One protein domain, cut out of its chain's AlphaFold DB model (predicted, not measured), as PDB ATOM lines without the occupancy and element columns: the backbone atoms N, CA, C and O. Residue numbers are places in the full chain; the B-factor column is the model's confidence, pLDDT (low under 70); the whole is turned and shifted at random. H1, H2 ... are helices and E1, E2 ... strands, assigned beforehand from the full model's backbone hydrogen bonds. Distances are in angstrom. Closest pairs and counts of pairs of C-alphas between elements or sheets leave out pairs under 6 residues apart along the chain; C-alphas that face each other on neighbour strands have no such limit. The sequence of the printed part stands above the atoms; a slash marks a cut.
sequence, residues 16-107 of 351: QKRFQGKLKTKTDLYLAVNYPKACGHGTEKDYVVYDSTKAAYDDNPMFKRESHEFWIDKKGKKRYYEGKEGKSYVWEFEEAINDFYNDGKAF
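This is residues 16 to 107 of the 351 residues of an uncharacterized protein of Chryseobacterium cheonjiense (UniProt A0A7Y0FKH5). Picture a flat T: the small ribbon of E1 and E4 lies near the middle, H1 and the first printed residues are toward one end of the long axis, and the hairpin of E2 and E3 makes the other end. The long helix H3 runs on from E4 as the stem, and residues 102 to 107 stick out. The printed part has 92 residues, in the order H1, E1, H2, E2, E3, E4, H3; both two-stranded sheets are antiparallel. The class is mixed, with under half of the residues in named elements; the whole is only just compact, close to loose, with a radius of gyration of the C-alphas of 14.3 A and spans of 48 by 37 by 19 A.

Start at H1, residues 26 to 34, which touches residues 90 to 97 of H3, residues 90 to 105; the closest C-alphas, of Thr 27 and Glu 94, are 5.6 A apart. Their lines are only just about perpendicular, at 72 degrees. Next find E1, residues 48 to 51, antiparallel to E4, residues 87 to 89, at 162 degrees, with N 49 and O 88 2.8 A apart, within hydrogen-bond range. After E1 comes H2, residues 56 to 59; the closest C-alphas of the two, of Asp 51 and Tyr 57, are 6.2 A apart. Then E2, residues 70 to 72, and E3, residues 78 to 80, form an antiparallel hairpin at 148 degrees, with N 71 and O 79 2.8 A apart. E3 and E4 are apart. Every O i to N i+4 pair is within range in H3, and 4 of 5 in H1; H2 is too short for one.

Find C-alpha 26 at (-51.021, 11.444, 33.811); from there H1 runs 12.8 A. H3 runs 22.5 A, from C-alpha 90 at (-45.606, 14.328, 43.211) to C-alpha 105 at (-54.472, 22.137, 24.104).

The C-alphas farthest apart, of Lys 17 and Lys 74, are 49.4 A apart. The link from H1 to E1, residues 35 to 47, is long. The printed part has no cut, and no printed residue is under 70 in pLDDT.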
ATOM      1  N   GLN A  16     -46.229  -4.299  31.646       93.31
ATOM      2  CA  GLN A  16     -45.399  -5.039  32.598       93.31
ATOM      3  C   GLN A  16     -46.072  -5.124  33.975       93.31
ATOM      4  O   GLN A  16     -46.599  -4.136  34.487       93.31
ATOM      5  N   LYS A  17     -45.960  -6.287  34.637       94.00
ATOM      6  CA  LYS A  17     -46.550  -6.547  35.969       94.00
ATOM      7  C   LYS A  17     -46.266  -5.445  36.998       94.00
ATOM      8  O   LYS A  17     -47.116  -5.151  37.827       94.00
ATOM      9  N   ARG A  18     -45.093  -4.804  36.929       93.56
ATOM     10  CA  ARG A  18     -44.689  -3.722  37.846       93.56
ATOM     11  C   ARG A  18     -45.575  -2.468  37.781       93.56
ATOM     12  O   ARG A  18     -45.577  -1.713  38.753       93.56
ATOM     13  N   PHE A  19     -46.309  -2.269  36.684       95.00
ATOM     14  CA  PHE A  19     -47.215  -1.134  36.454       95.00
ATOM     15  C   PHE A  19     -48.703  -1.514  36.517       95.00
ATOM     16  O   PHE A  19     -49.571  -0.640  36.477       95.00
ATOM     17  N   GLN A  20     -49.019  -2.807  36.640       92.88
ATOM     18  CA  GLN A  20     -50.393  -3.296  36.669       92.88
ATOM     19  C   GLN A  20     -51.176  -2.660  37.829       92.88
ATOM     20  O   GLN A  20     -50.787  -2.770  38.988       92.88
ATOM     21  N   GLY A  21     -52.278  -1.973  37.509       92.81
ATOM     22  CA  GLY A  21     -53.129  -1.284  38.489       92.81
ATOM     23  C   GLY A  21     -52.574   0.038  39.044       92.81
ATOM     24  O   GLY A  21     -53.229   0.646  39.891       92.81
ATOM     25  N   LYS A  22     -51.403   0.498  38.578       95.25
ATOM     26  CA  LYS A  22     -50.732   1.714  39.077       95.25
ATOM     27  C   LYS A  22     -50.919   2.950  38.195       95.25
ATOM     28  O   LYS A  22     -50.849   4.062  38.696       95.25
ATOM     29  N   LEU A  23     -51.178   2.775  36.899       95.25
ATOM     30  CA  LEU A  23     -51.310   3.867  35.925       95.25
ATOM     31  C   LEU A  23     -52.692   4.541  36.005       95.25
ATOM     32  O   LEU A  23     -53.546   4.306  35.151       95.25
ATOM     33  N   LYS A  24     -52.940   5.332  37.054       94.94
ATOM     34  CA  LYS A  24     -54.249   5.964  37.305       94.94
ATOM     35  C   LYS A  24     -54.316   7.418  36.839       94.94
ATOM     36  O   LYS A  24     -55.396   7.904  36.513       94.94
ATOM     37  N   THR A  25     -53.178   8.106  36.797       96.19
ATOM     38  CA  THR A  25     -53.074   9.533  36.462       96.19
ATOM     39  C   THR A  25     -52.054   9.791  35.345       96.19
ATOM     40  O   THR A  25     -51.218   8.940  35.032       96.19
ATOM     41  N   LYS A  26     -52.080  10.995  34.744       94.56
ATOM     42  CA  LYS A  26     -51.021  11.444  33.811       94.56
ATOM     43  C   LYS A  26     -49.648  11.457  34.496       94.56
ATOM     44  O   LYS A  26     -48.645  11.124  33.870       94.56
ATOM     45  N   THR A  27     -49.626  11.786  35.786       96.75
ATOM     46  CA  THR A  27     -48.429  11.753  36.628       96.75
ATOM     47  C   THR A  27     -47.896  10.329  36.768       96.75
ATOM     48  O   THR A  27     -46.717  10.108  36.516       96.75
ATOM     49  N   ASP A  28     -48.751   9.333  37.030       97.31
ATOM     50  CA  ASP A  28     -48.328   7.922  37.092       97.31
ATOM     51  C   ASP A  28     -47.705   7.436  35.784       97.31
ATOM     52  O   ASP A  28     -46.746   6.663  35.815       97.31
ATOM     53  N   LEU A  29     -48.230   7.892  34.641       95.25
ATOM     54  CA  LEU A  29     -47.683   7.564  33.326       95.25
ATOM     55  C   LEU A  29     -46.271   8.137  33.142       95.25
ATOM     56  O   LEU A  29     -45.377   7.429  32.682       95.25
ATOM     57  N   TYR A  30     -46.052   9.395  33.534       95.06
ATOM     58  CA  TYR A  30     -44.731  10.027  33.480       95.06
ATOM     59  C   TYR A  30     -43.736   9.356  34.441       95.06
ATOM     60  O   TYR A  30     -42.601   9.046  34.058       95.06
ATOM     61  N   LEU A  31     -44.173   9.083  35.675       95.81
ATOM     62  CA  LEU A  31     -43.372   8.402  36.689       95.81
ATOM     63  C   LEU A  31     -43.025   6.975  36.257       95.81
ATOM     64  O   LEU A  31     -41.907   6.537  36.484       95.81
ATOM     65  N   ALA A  32     -43.913   6.250  35.576       95.62
ATOM     66  CA  ALA A  32     -43.624   4.899  35.089       95.62
ATOM     67  C   ALA A  32     -42.389   4.829  34.175       95.62
ATOM     68  O   ALA A  32     -41.655   3.841  34.218       95.62
ATOM     69  N   VAL A  33     -42.144   5.877  33.386       93.94
ATOM     70  CA  VAL A  33     -41.010   5.938  32.456       93.94
ATOM     71  C   VAL A  33     -39.746   6.439  33.154       93.94
ATOM     72  O   VAL A  33     -38.707   5.787  33.071       93.94
ATOM     73  N   ASN A  34     -39.833   7.574  33.851       92.81
ATOM     74  CA  ASN A  34     -38.652   8.277  34.365       92.81
ATOM     75  C   ASN A  34     -38.289   7.878  35.804       92.81
ATOM     76  O   ASN A  34     -37.116   7.813  36.159       92.81
ATOM     77  N   TYR A  35     -39.292   7.550  36.623       94.62
ATOM     78  CA  TYR A  35     -39.153   7.275  38.057       94.62
ATOM     79  C   TYR A  35     -40.003   6.062  38.479       94.62
ATOM     80  O   TYR A  35     -40.892   6.180  39.325       94.62
ATOM     81  N   PRO A  36     -39.766   4.860  37.911       93.88
ATOM     82  CA  PRO A  36     -40.700   3.729  37.983       93.88
ATOM     83  C   PRO A  36     -41.010   3.237  39.404       93.88
ATOM     84  O   PRO A  36     -42.020   2.566  39.606       93.88
ATOM     85  N   LYS A  37     -40.162   3.558  40.390       93.38
ATOM     86  CA  LYS A  37     -40.409   3.264  41.810       93.38
ATOM     87  C   LYS A  37     -41.524   4.125  42.418       93.38
ATOM     88  O   LYS A  37     -42.218   3.636  43.296       93.38
ATOM     89  N   ALA A  38     -41.697   5.352  41.927       95.62
ATOM     90  CA  ALA A  38     -42.736   6.288  42.354       95.62
ATOM     91  C   ALA A  38     -44.067   6.091  41.599       95.62
ATOM     92  O   ALA A  38     -45.087   6.669  41.962       95.62
ATOM     93  N   CYS A  39     -44.086   5.271  40.540       96.38
ATOM     94  CA  CYS A  39     -45.307   4.956  39.799       96.38
ATOM     95  C   CYS A  39     -46.359   4.301  40.711       96.38
ATOM     96  O   CYS A  39     -46.057   3.318  41.395       96.38
ATOM     97  N   GLY A  40     -47.597   4.804  40.673       96.44
ATOM     98  CA  GLY A  40     -48.706   4.384  41.531       96.44
ATOM     99  C   GLY A  40     -49.038   5.383  42.640       96.44
ATOM    100  O   GLY A  40     -50.124   5.288  43.206       96.44
ATOM    101  N   HIS A  41     -48.139   6.334  42.907       97.50
ATOM    102  CA  HIS A  41     -48.314   7.399  43.895       97.50
ATOM    103  C   HIS A  41     -48.799   8.716  43.271       97.50
ATOM    104  O   HIS A  41     -48.798   9.740  43.939       97.50
ATOM    105  N   GLY A  42     -49.237   8.737  42.006       96.06
ATOM    106  CA  GLY A  42     -49.604   9.966  41.290       96.06
ATOM    107  C   GLY A  42     -50.763  10.772  41.895       96.06
ATOM    108  O   GLY A  42     -50.978  11.908  41.490       96.06
ATOM    109  N   THR A  43     -51.498  10.209  42.858       94.75
ATOM    110  CA  THR A  43     -52.534  10.904  43.644       94.75
ATOM    111  C   THR A  43     -52.067  11.334  45.042       94.75
ATOM    112  O   THR A  43     -52.806  12.009  45.754       94.75
ATOM    113  N   GLU A  44     -50.873  10.925  45.468       97.38
ATOM    114  CA  GLU A  44     -50.298  11.206  46.786       97.38
ATOM    115  C   GLU A  44     -49.394  12.436  46.696       97.38
ATOM    116  O   GLU A  44     -48.193  12.320  46.473       97.38
ATOM    117  N   LYS A  45     -49.980  13.627  46.854       96.00
ATOM    118  CA  LYS A  45     -49.297  14.914  46.634       96.00
ATOM    119  C   LYS A  45     -47.936  15.025  47.325       96.00
ATOM    120  O   LYS A  45     -46.971  15.407  46.671       96.00
ATOM    121  N   ASP A  46     -47.859  14.632  48.593       97.19
ATOM    122  CA  ASP A  46     -46.663  14.779  49.434       97.19
ATOM    123  C   ASP A  46     -45.666  13.613  49.298       97.19
ATOM    124  O   ASP A  46     -44.684  13.528  50.040       97.19
ATOM    125  N   TYR A  47     -45.892  12.690  48.358       97.94
ATOM    126  CA  TYR A  47     -44.935  11.629  48.074       97.94
ATOM    127  C   TYR A  47     -43.660  12.216  47.458       97.94
ATOM    128  O   TYR A  47     -43.702  12.916  46.445       97.94
ATOM    129  N   VAL A  48     -42.511  11.886  48.048       97.50
ATOM    130  CA  VAL A  48     -41.191  12.335  47.590       97.50
ATOM    131  C   VAL A  48     -40.698  11.419  46.474       97.50
ATOM    132  O   VAL A  48     -40.406  10.247  46.707       97.50
ATOM    133  N   VAL A  49     -40.568  11.954  45.259       97.00
ATOM    134  CA  VAL A  49     -40.055  11.212  44.095       97.00
ATOM    135  C   VAL A  49     -38.533  11.068  44.178       97.00
ATOM    136  O   VAL A  49     -37.995   9.983  43.940       97.00
ATOM    137  N   TYR A  50     -37.841  12.148  44.545       95.31
ATOM    138  CA  TYR A  50     -36.417  12.179  44.887       95.31
ATOM    139  C   TYR A  50     -36.089  13.441  45.695       95.31
ATOM    140  O   TYR A  50     -36.913  14.344  45.822       95.31
ATOM    141  N   ASP A  51     -34.876  13.504  46.235       94.75
ATOM    142  CA  ASP A  51     -34.348  14.660  46.954       94.75
ATOM    143  C   ASP A  51     -33.037  15.164  46.333       94.75
ATOM    144  O   ASP A  51     -32.495  14.564  45.400       94.75
ATOM    145  N   SER A  52     -32.531  16.267  46.881       93.06
ATOM    146  CA  SER A  52     -31.256  16.908  46.526       93.06
ATOM    147  C   SER A  52     -30.014  16.003  46.579       93.06
ATOM    148  O   SER A  52     -28.971  16.374  46.048       93.06
ATOM    149  N   THR A  53     -30.100  14.784  47.132       93.75
ATOM    150  CA  THR A  53     -29.003  13.799  47.042       93.75
ATOM    151  C   THR A  53     -28.909  13.139  45.663       93.75
ATOM    152  O   THR A  53     -27.941  12.428  45.371       93.75
ATOM    153  N   LYS A  54     -29.919  13.318  44.803       92.25
ATOM    154  CA  LYS A  54     -29.954  12.802  43.431       92.25
ATOM    155  C   LYS A  54     -29.666  13.924  42.444       92.25
ATOM    156  O   LYS A  54     -30.321  14.956  42.487       92.25
ATOM    157  N   ALA A  55     -28.791  13.658  41.471       90.00
ATOM    158  CA  ALA A  55     -28.510  14.583  40.363       90.00
ATOM    159  C   ALA A  55     -29.792  15.067  39.652       90.00
ATOM    160  O   ALA A  55     -29.911  16.237  39.312       90.00
ATOM    161  N   ALA A  56     -30.806  14.195  39.561       89.69
ATOM    162  CA  ALA A  56     -32.123  14.511  39.008       89.69
ATOM    163  C   ALA A  56     -32.801  15.748  39.632       89.69
ATOM    164  O   ALA A  56     -33.629  16.362  38.960       89.69
ATOM    165  N   TYR A  57     -32.473  16.108  40.879       93.25
ATOM    166  CA  TYR A  57     -33.012  17.293  41.541       93.25
ATOM    167  C   TYR A  57     -32.545  18.596  40.889       93.25
ATOM    168  O   TYR A  57     -33.371  19.464  40.614       93.25
ATOM    169  N   ASP A  58     -31.258  18.712  40.567       90.50
ATOM    170  CA  ASP A  58     -30.717  19.898  39.895       90.50
ATOM    171  C   ASP A  58     -30.840  19.805  38.363       90.50
ATOM    172  O   ASP A  58     -31.071  20.823  37.710       90.50
ATOM    173  N   ASP A  59     -30.813  18.594  37.793       91.50
ATOM    174  CA  ASP A  59     -30.961  18.371  36.345       91.50
ATOM    175  C   ASP A  59     -32.382  18.662  35.823       91.50
ATOM    176  O   ASP A  59     -32.565  18.933  34.634       91.50
ATOM    177  N   ASN A  60     -33.405  18.624  36.688       91.62
ATOM    178  CA  ASN A  60     -34.806  18.839  36.306       91.62
ATOM    179  C   ASN A  60     -35.442  20.032  37.044       91.62
ATOM    180  O   ASN A  60     -36.422  19.865  37.779       91.62
ATOM    181  N   PRO A  61     -34.968  21.269  36.805       90.81
ATOM    182  CA  PRO A  61     -35.434  22.454  37.525       90.81
ATOM    183  C   PRO A  61     -36.923  22.765  37.303       90.81
ATOM    184  O   PRO A  61     -37.531  23.501  38.072       90.81
ATOM    185  N   MET A  62     -37.547  22.195  36.269       90.25
ATOM    186  CA  MET A  62     -38.981  22.347  35.995       90.25
ATOM    187  C   MET A  62     -39.895  21.828  37.117       90.25
ATOM    188  O   MET A  62     -41.050  22.258  37.210       90.25
ATOM    189  N   PHE A  63     -39.382  20.914  37.946       93.25
ATOM    190  CA  PHE A  63     -40.093  20.360  39.094       93.25
ATOM    191  C   PHE A  63     -39.785  21.101  40.396       93.25
ATOM    192  O   PHE A  63     -40.343  20.722  41.405       93.25
ATOM    193  N   LYS A  64     -38.959  22.158  40.379       92.44
ATOM    194  CA  LYS A  64     -38.710  23.014  41.548       92.44
ATOM    195  C   LYS A  64     -39.784  24.097  41.649       92.44
ATOM    196  O   LYS A  64     -39.715  25.145  40.974       92.44
ATOM    197  N   ARG A  65     -40.852  23.824  42.393       90.94
ATOM    198  CA  ARG A  65     -42.033  24.697  42.483       90.94
ATOM    199  C   ARG A  65     -42.081  25.463  43.800       90.94
ATOM    200  O   ARG A  65     -42.775  26.480  43.854       90.94
ATOM    201  N   GLU A  66     -41.301  25.078  44.803       90.62
ATOM    202  CA  GLU A  66     -41.275  25.749  46.097       90.62
ATOM    203  C   GLU A  66     -40.512  27.085  46.036       90.62
ATOM    204  O   GLU A  66     -39.495  27.242  45.359       90.62
ATOM    205  N   SER A  67     -40.993  28.099  46.761       88.00
ATOM    206  CA  SER A  67     -40.491  29.483  46.663       88.00
ATOM    207  C   SER A  67     -39.021  29.663  47.058       88.00
ATOM    208  O   SER A  67     -38.381  30.622  46.630       88.00
ATOM    209  N   HIS A  68     -38.474  28.753  47.861       88.88
ATOM    210  CA  HIS A  68     -37.085  28.789  48.317       88.88
ATOM    211  C   HIS A  68     -36.095  28.194  47.296       88.88
ATOM    212  O   HIS A  68     -34.879  28.385  47.428       88.88
ATOM    213  N   GLU A  69     -36.601  27.517  46.261       91.56
ATOM    214  CA  GLU A  69     -35.812  26.805  45.251       91.56
ATOM    215  C   GLU A  69     -35.471  27.660  44.027       91.56
ATOM    216  O   GLU A  69     -34.599  27.303  43.228       91.56
ATOM    217  N   PHE A  70     -36.113  28.820  43.882       92.38
ATOM    218  CA  PHE A  70     -35.923  29.703  42.741       92.38
ATOM    219  C   PHE A  70     -35.898  31.183  43.124       92.38
ATOM    220  O   PHE A  70     -36.307  31.590  44.207       92.38
ATOM    221  N   TRP A  71     -35.434  32.012  42.196       93.12
ATOM    222  CA  TRP A  71     -35.593  33.460  42.225       93.12
ATOM    223  C   TRP A  71     -36.037  33.965  40.855       93.12
ATOM    224  O   TRP A  71     -35.882  33.291  39.834       93.12
ATOM    225  N   ILE A  72     -36.609  35.164  40.828       93.12
ATOM    226  CA  ILE A  72     -36.985  35.840  39.589       93.12
ATOM    227  C   ILE A  72     -35.882  36.836  39.244       93.12
ATOM    228  O   ILE A  72     -35.515  37.680  40.064       93.12
ATOM    229  N   ASP A  73     -35.305  36.711  38.051       94.19
ATOM    230  CA  ASP A  73     -34.295  37.657  37.591       94.19
ATOM    231  C   ASP A  73     -34.915  39.012  37.201       94.19
ATOM    232  O   ASP A  73     -36.132  39.176  37.109       94.19
ATOM    233  N   LYS A  74     -34.064  40.012  36.940       93.50
ATOM    234  CA  LYS A  74     -34.496  41.373  36.572       93.50
ATOM    235  C   LYS A  74     -35.368  41.429  35.305       93.50
ATOM    236  O   LYS A  74     -35.947  42.472  35.027       93.50
ATOM    237  N   LYS A  75     -35.430  40.347  34.520       93.62
ATOM    238  CA  LYS A  75     -36.233  40.223  33.295       93.62
ATOM    239  C   LYS A  75     -37.522  39.425  33.524       93.62
ATOM    240  O   LYS A  75     -38.193  39.085  32.556       93.62
ATOM    241  N   GLY A  76     -37.855  39.094  34.772       91.56
ATOM    242  CA  GLY A  76     -39.039  38.305  35.105       91.56
ATOM    243  C   GLY A  76     -38.879  36.802  34.855       91.56
ATOM    244  O   GLY A  76     -39.864  36.073  34.943       91.56
ATOM    245  N   LYS A  77     -37.672  36.305  34.540       91.00
ATOM    246  CA  LYS A  77     -37.451  34.880  34.262       91.00
ATOM    247  C   LYS A  77     -37.082  34.127  35.540       91.00
ATOM    248  O   LYS A  77     -36.197  34.545  36.287       91.00
ATOM    249  N   LYS A  78     -37.729  32.977  35.747       90.56
ATOM    250  CA  LYS A  78     -37.436  32.047  36.846       90.56
ATOM    251  C   LYS A  78     -36.037  31.440  36.677       90.56
ATOM    252  O   LYS A  78     -35.699  30.925  35.608       90.56
ATOM    253  N   ARG A  79     -35.222  31.535  37.726       93.38
ATOM    254  CA  ARG A  79     -33.877  30.960  37.863       93.38
ATOM    255  C   ARG A  79     -33.844  30.084  39.102       93.38
ATOM    256  O   ARG A  79     -34.516  30.406  40.072       93.38
ATOM    257  N   TYR A  80     -33.087  29.000  39.066       93.62
ATOM    258  CA  TYR A  80     -33.141  27.955  40.083       93.62
ATOM    259  C   TYR A  80     -31.821  27.869  40.828       93.62
ATOM    260  O   TYR A  80     -30.764  28.049  40.224       93.62
ATOM    261  N   TYR A  81     -31.887  27.635  42.138       90.25
ATOM    262  CA  TYR A  81     -30.686  27.431  42.940       90.25
ATOM    263  C   TYR A  81     -30.173  26.005  42.718       90.25
ATOM    264  O   TYR A  81     -30.951  25.049  42.767       90.25
ATOM    265  N   GLU A  82     -28.868  25.888  42.491       87.50
ATOM    266  CA  GLU A  82     -28.141  24.617  42.401       87.50
ATOM    267  C   GLU A  82     -27.541  24.270  43.769       87.50
ATOM    268  O   GLU A  82     -27.143  25.167  44.520       87.50
ATOM    269  N   GLY A  83     -27.498  22.979  44.113       84.00
ATOM    270  CA  GLY A  83     -26.852  22.492  45.337       84.00
ATOM    271  C   GLY A  83     -27.542  22.869  46.654       84.00
ATOM    272  O   GLY A  83     -26.937  22.729  47.716       84.00
ATOM    273  N   LYS A  84     -28.790  23.357  46.615       86.38
ATOM    274  CA  LYS A  84     -29.603  23.555  47.826       86.38
ATOM    275  C   LYS A  84     -30.282  22.257  48.246       86.38
ATOM    276  O   LYS A  84     -30.724  21.486  47.398       86.38
ATOM    277  N   GLU A  85     -30.411  22.059  49.556       91.94
ATOM    278  CA  GLU A  85     -31.248  20.988  50.089       91.94
ATOM    279  C   GLU A  85     -32.712  21.210  49.700       91.94
ATOM    280  O   GLU A  85     -33.221  22.329  49.771       91.94
ATOM    281  N   GLY A  86     -33.375  20.127  49.304       93.25
ATOM    282  CA  GLY A  86     -34.773  20.141  48.892       93.25
ATOM    283  C   GLY A  86     -35.254  18.771  48.427       93.25
ATOM    284  O   GLY A  86     -34.489  17.794  48.401       93.25
ATOM    285  N   LYS A  87     -36.544  18.692  48.100       95.75
ATOM    286  CA  LYS A  87     -37.234  17.470  47.675       95.75
ATOM    287  C   LYS A  87     -38.138  17.781  46.499       95.75
ATOM    288  O   LYS A  87     -38.706  18.856  46.458       95.75
ATOM    289  N   SER A  88     -38.295  16.817  45.596       96.38
ATOM    290  CA  SER A  88     -39.300  16.899  44.543       96.38
ATOM    291  C   SER A  88     -40.488  16.002  44.860       96.38
ATOM    292  O   SER A  88     -40.351  14.775  44.963       96.38
ATOM    293  N   TYR A  89     -41.653  16.616  45.008       97.88
ATOM    294  CA  TYR A  89     -42.899  15.965  45.394       97.88
ATOM    295  C   TYR A  89     -43.795  15.700  44.189       97.88
ATOM    296  O   TYR A  89     -43.761  16.421  43.194       97.88
ATOM    297  N   VAL A  90     -44.660  14.690  44.282       97.75
ATOM    298  CA  VAL A  90     -45.606  14.328  43.211       97.75
ATOM    299  C   VAL A  90     -46.466  15.507  42.749       97.75
ATOM    300  O   VAL A  90     -46.724  15.614  41.548       97.75
ATOM    301  N   TRP A  91     -46.883  16.404  43.650       97.56
ATOM    302  CA  TRP A  91     -47.676  17.579  43.265       97.56
ATOM    303  C   TRP A  91     -46.930  18.504  42.288       97.56
ATOM    304  O   TRP A  91     -47.550  19.055  41.380       97.56
ATOM    305  N   GLU A  92     -45.603  18.604  42.384       97.06
ATOM    306  CA  GLU A  92     -44.791  19.437  41.489       97.06
ATOM    307  C   GLU A  92     -44.711  18.848  40.078       97.06
ATOM    308  O   GLU A  92     -44.743  19.576  39.080       97.06
ATOM    309  N   PHE A  93     -44.663  17.514  39.980       97.00
ATOM    310  CA  PHE A  93     -44.775  16.803  38.705       97.00
ATOM    311  C   PHE A  93     -46.166  16.965  38.105       97.00
ATOM    312  O   PHE A  93     -46.282  17.206  36.905       97.00
ATOM    313  N   GLU A  94     -47.217  16.832  38.917       96.75
ATOM    314  CA  GLU A  94     -48.596  17.018  38.470       96.75
ATOM    315  C   GLU A  94     -48.807  18.422  37.891       96.75
ATOM    316  O   GLU A  94     -49.342  18.550  36.787       96.75
ATOM    317  N   GLU A  95     -48.354  19.467  38.587       95.38
ATOM    318  CA  GLU A  95     -48.429  20.848  38.105       95.38
ATOM    319  C   GLU A  95     -47.651  21.039  36.808       95.38
ATOM    320  O   GLU A  95     -48.215  21.517  35.825       95.38
ATOM    321  N   ALA A  96     -46.395  20.587  36.755       94.62
ATOM    322  CA  ALA A  96     -45.593  20.694  35.545       94.62
ATOM    323  C   ALA A  96     -46.252  19.983  34.357       94.62
ATOM    324  O   ALA A  96     -46.379  20.562  33.281       94.62
ATOM    325  N   ILE A  97     -46.738  18.755  34.543       94.44
ATOM    326  CA  ILE A  97     -47.448  18.005  33.500       94.44
ATOM    327  C   ILE A  97     -48.733  18.727  33.080       94.44
ATOM    328  O   ILE A  97     -49.099  18.703  31.902       94.44
ATOM    329  N   ASN A  98     -49.443  19.355  34.018       93.69
ATOM    330  CA  ASN A  98     -50.652  20.111  33.719       93.69
ATOM    331  C   ASN A  98     -50.366  21.400  32.944       93.69
ATOM    332  O   ASN A  98     -51.147  21.696  32.039       93.69
ATOM    333  N   ASP A  99     -49.261  22.096  33.214       92.69
ATOM    334  CA  ASP A  99     -48.817  23.253  32.426       92.69
ATOM    335  C   ASP A  99     -48.635  22.850  30.954       92.69
ATOM    336  O   ASP A  99     -49.344  23.352  30.083       92.69
ATOM    337  N   PHE A 100     -47.809  21.831  30.678       89.88
ATOM    338  CA  PHE A 100     -47.596  21.343  29.306       89.88
ATOM    339  C   PHE A 100     -48.871  20.806  28.660       89.88
ATOM    340  O   PHE A 100     -49.099  20.996  27.466       89.88
ATOM    341  N   TYR A 101     -49.715  20.118  29.431       89.38
ATOM    342  CA  TYR A 101     -50.992  19.631  28.925       89.38
ATOM    343  C   TYR A 101     -51.909  20.785  28.513       89.38
ATOM    344  O   TYR A 101     -52.580  20.688  27.489       89.38
ATOM    345  N   ASN A 102     -51.959  21.860  29.301       90.94
ATOM    346  CA  ASN A 102     -52.784  23.023  29.009       90.94
ATOM    347  C   ASN A 102     -52.231  23.827  27.831       90.94
ATOM    348  O   ASN A 102     -53.010  24.148  26.936       90.94
ATOM    349  N   ASP A 103     -50.918  24.046  27.770       89.31
ATOM    350  CA  ASP A 103     -50.259  24.685  26.626       89.31
ATOM    351  C   ASP A 103     -50.512  23.888  25.340       89.31
ATOM    352  O   ASP A 103     -50.911  24.432  24.309       89.31
ATOM    353  N   GLY A 104     -50.391  22.560  25.424       86.62
ATOM    354  CA  GLY A 104     -50.633  21.641  24.316       86.62
ATOM    355  C   GLY A 104     -52.072  21.634  23.793       86.62
ATOM    356  O   GLY A 104     -52.286  21.263  22.640       86.62
ATOM    357  N   LYS A 105     -53.073  22.072  24.576       85.38
ATOM    358  CA  LYS A 105     -54.472  22.137  24.104       85.38
ATOM    359  C   LYS A 105     -54.633  23.080  22.916       85.38
ATOM    360  O   LYS A 105     -55.422  22.770  22.028       85.38
ATOM    361  N   ALA A 106     -53.890  24.187  22.890       85.62
ATOM    362  CA  ALA A 106     -53.942  25.153  21.794       85.62
ATOM    363  C   ALA A 106     -53.349  24.594  20.487       85.62
ATOM    364  O   ALA A 106     -53.719  25.030  19.403       85.62
ATOM    365  N   PHE A 107     -52.466  23.597  20.593       82.44
ATOM    366  CA  PHE A 107     -51.793  22.942  19.468       82.44
ATOM    367  C   PHE A 107     -52.383  21.570  19.144       82.44
ATOM    368  O   PHE A 107     -51.806  20.801  18.371       82.44
TER     369      PHE A 107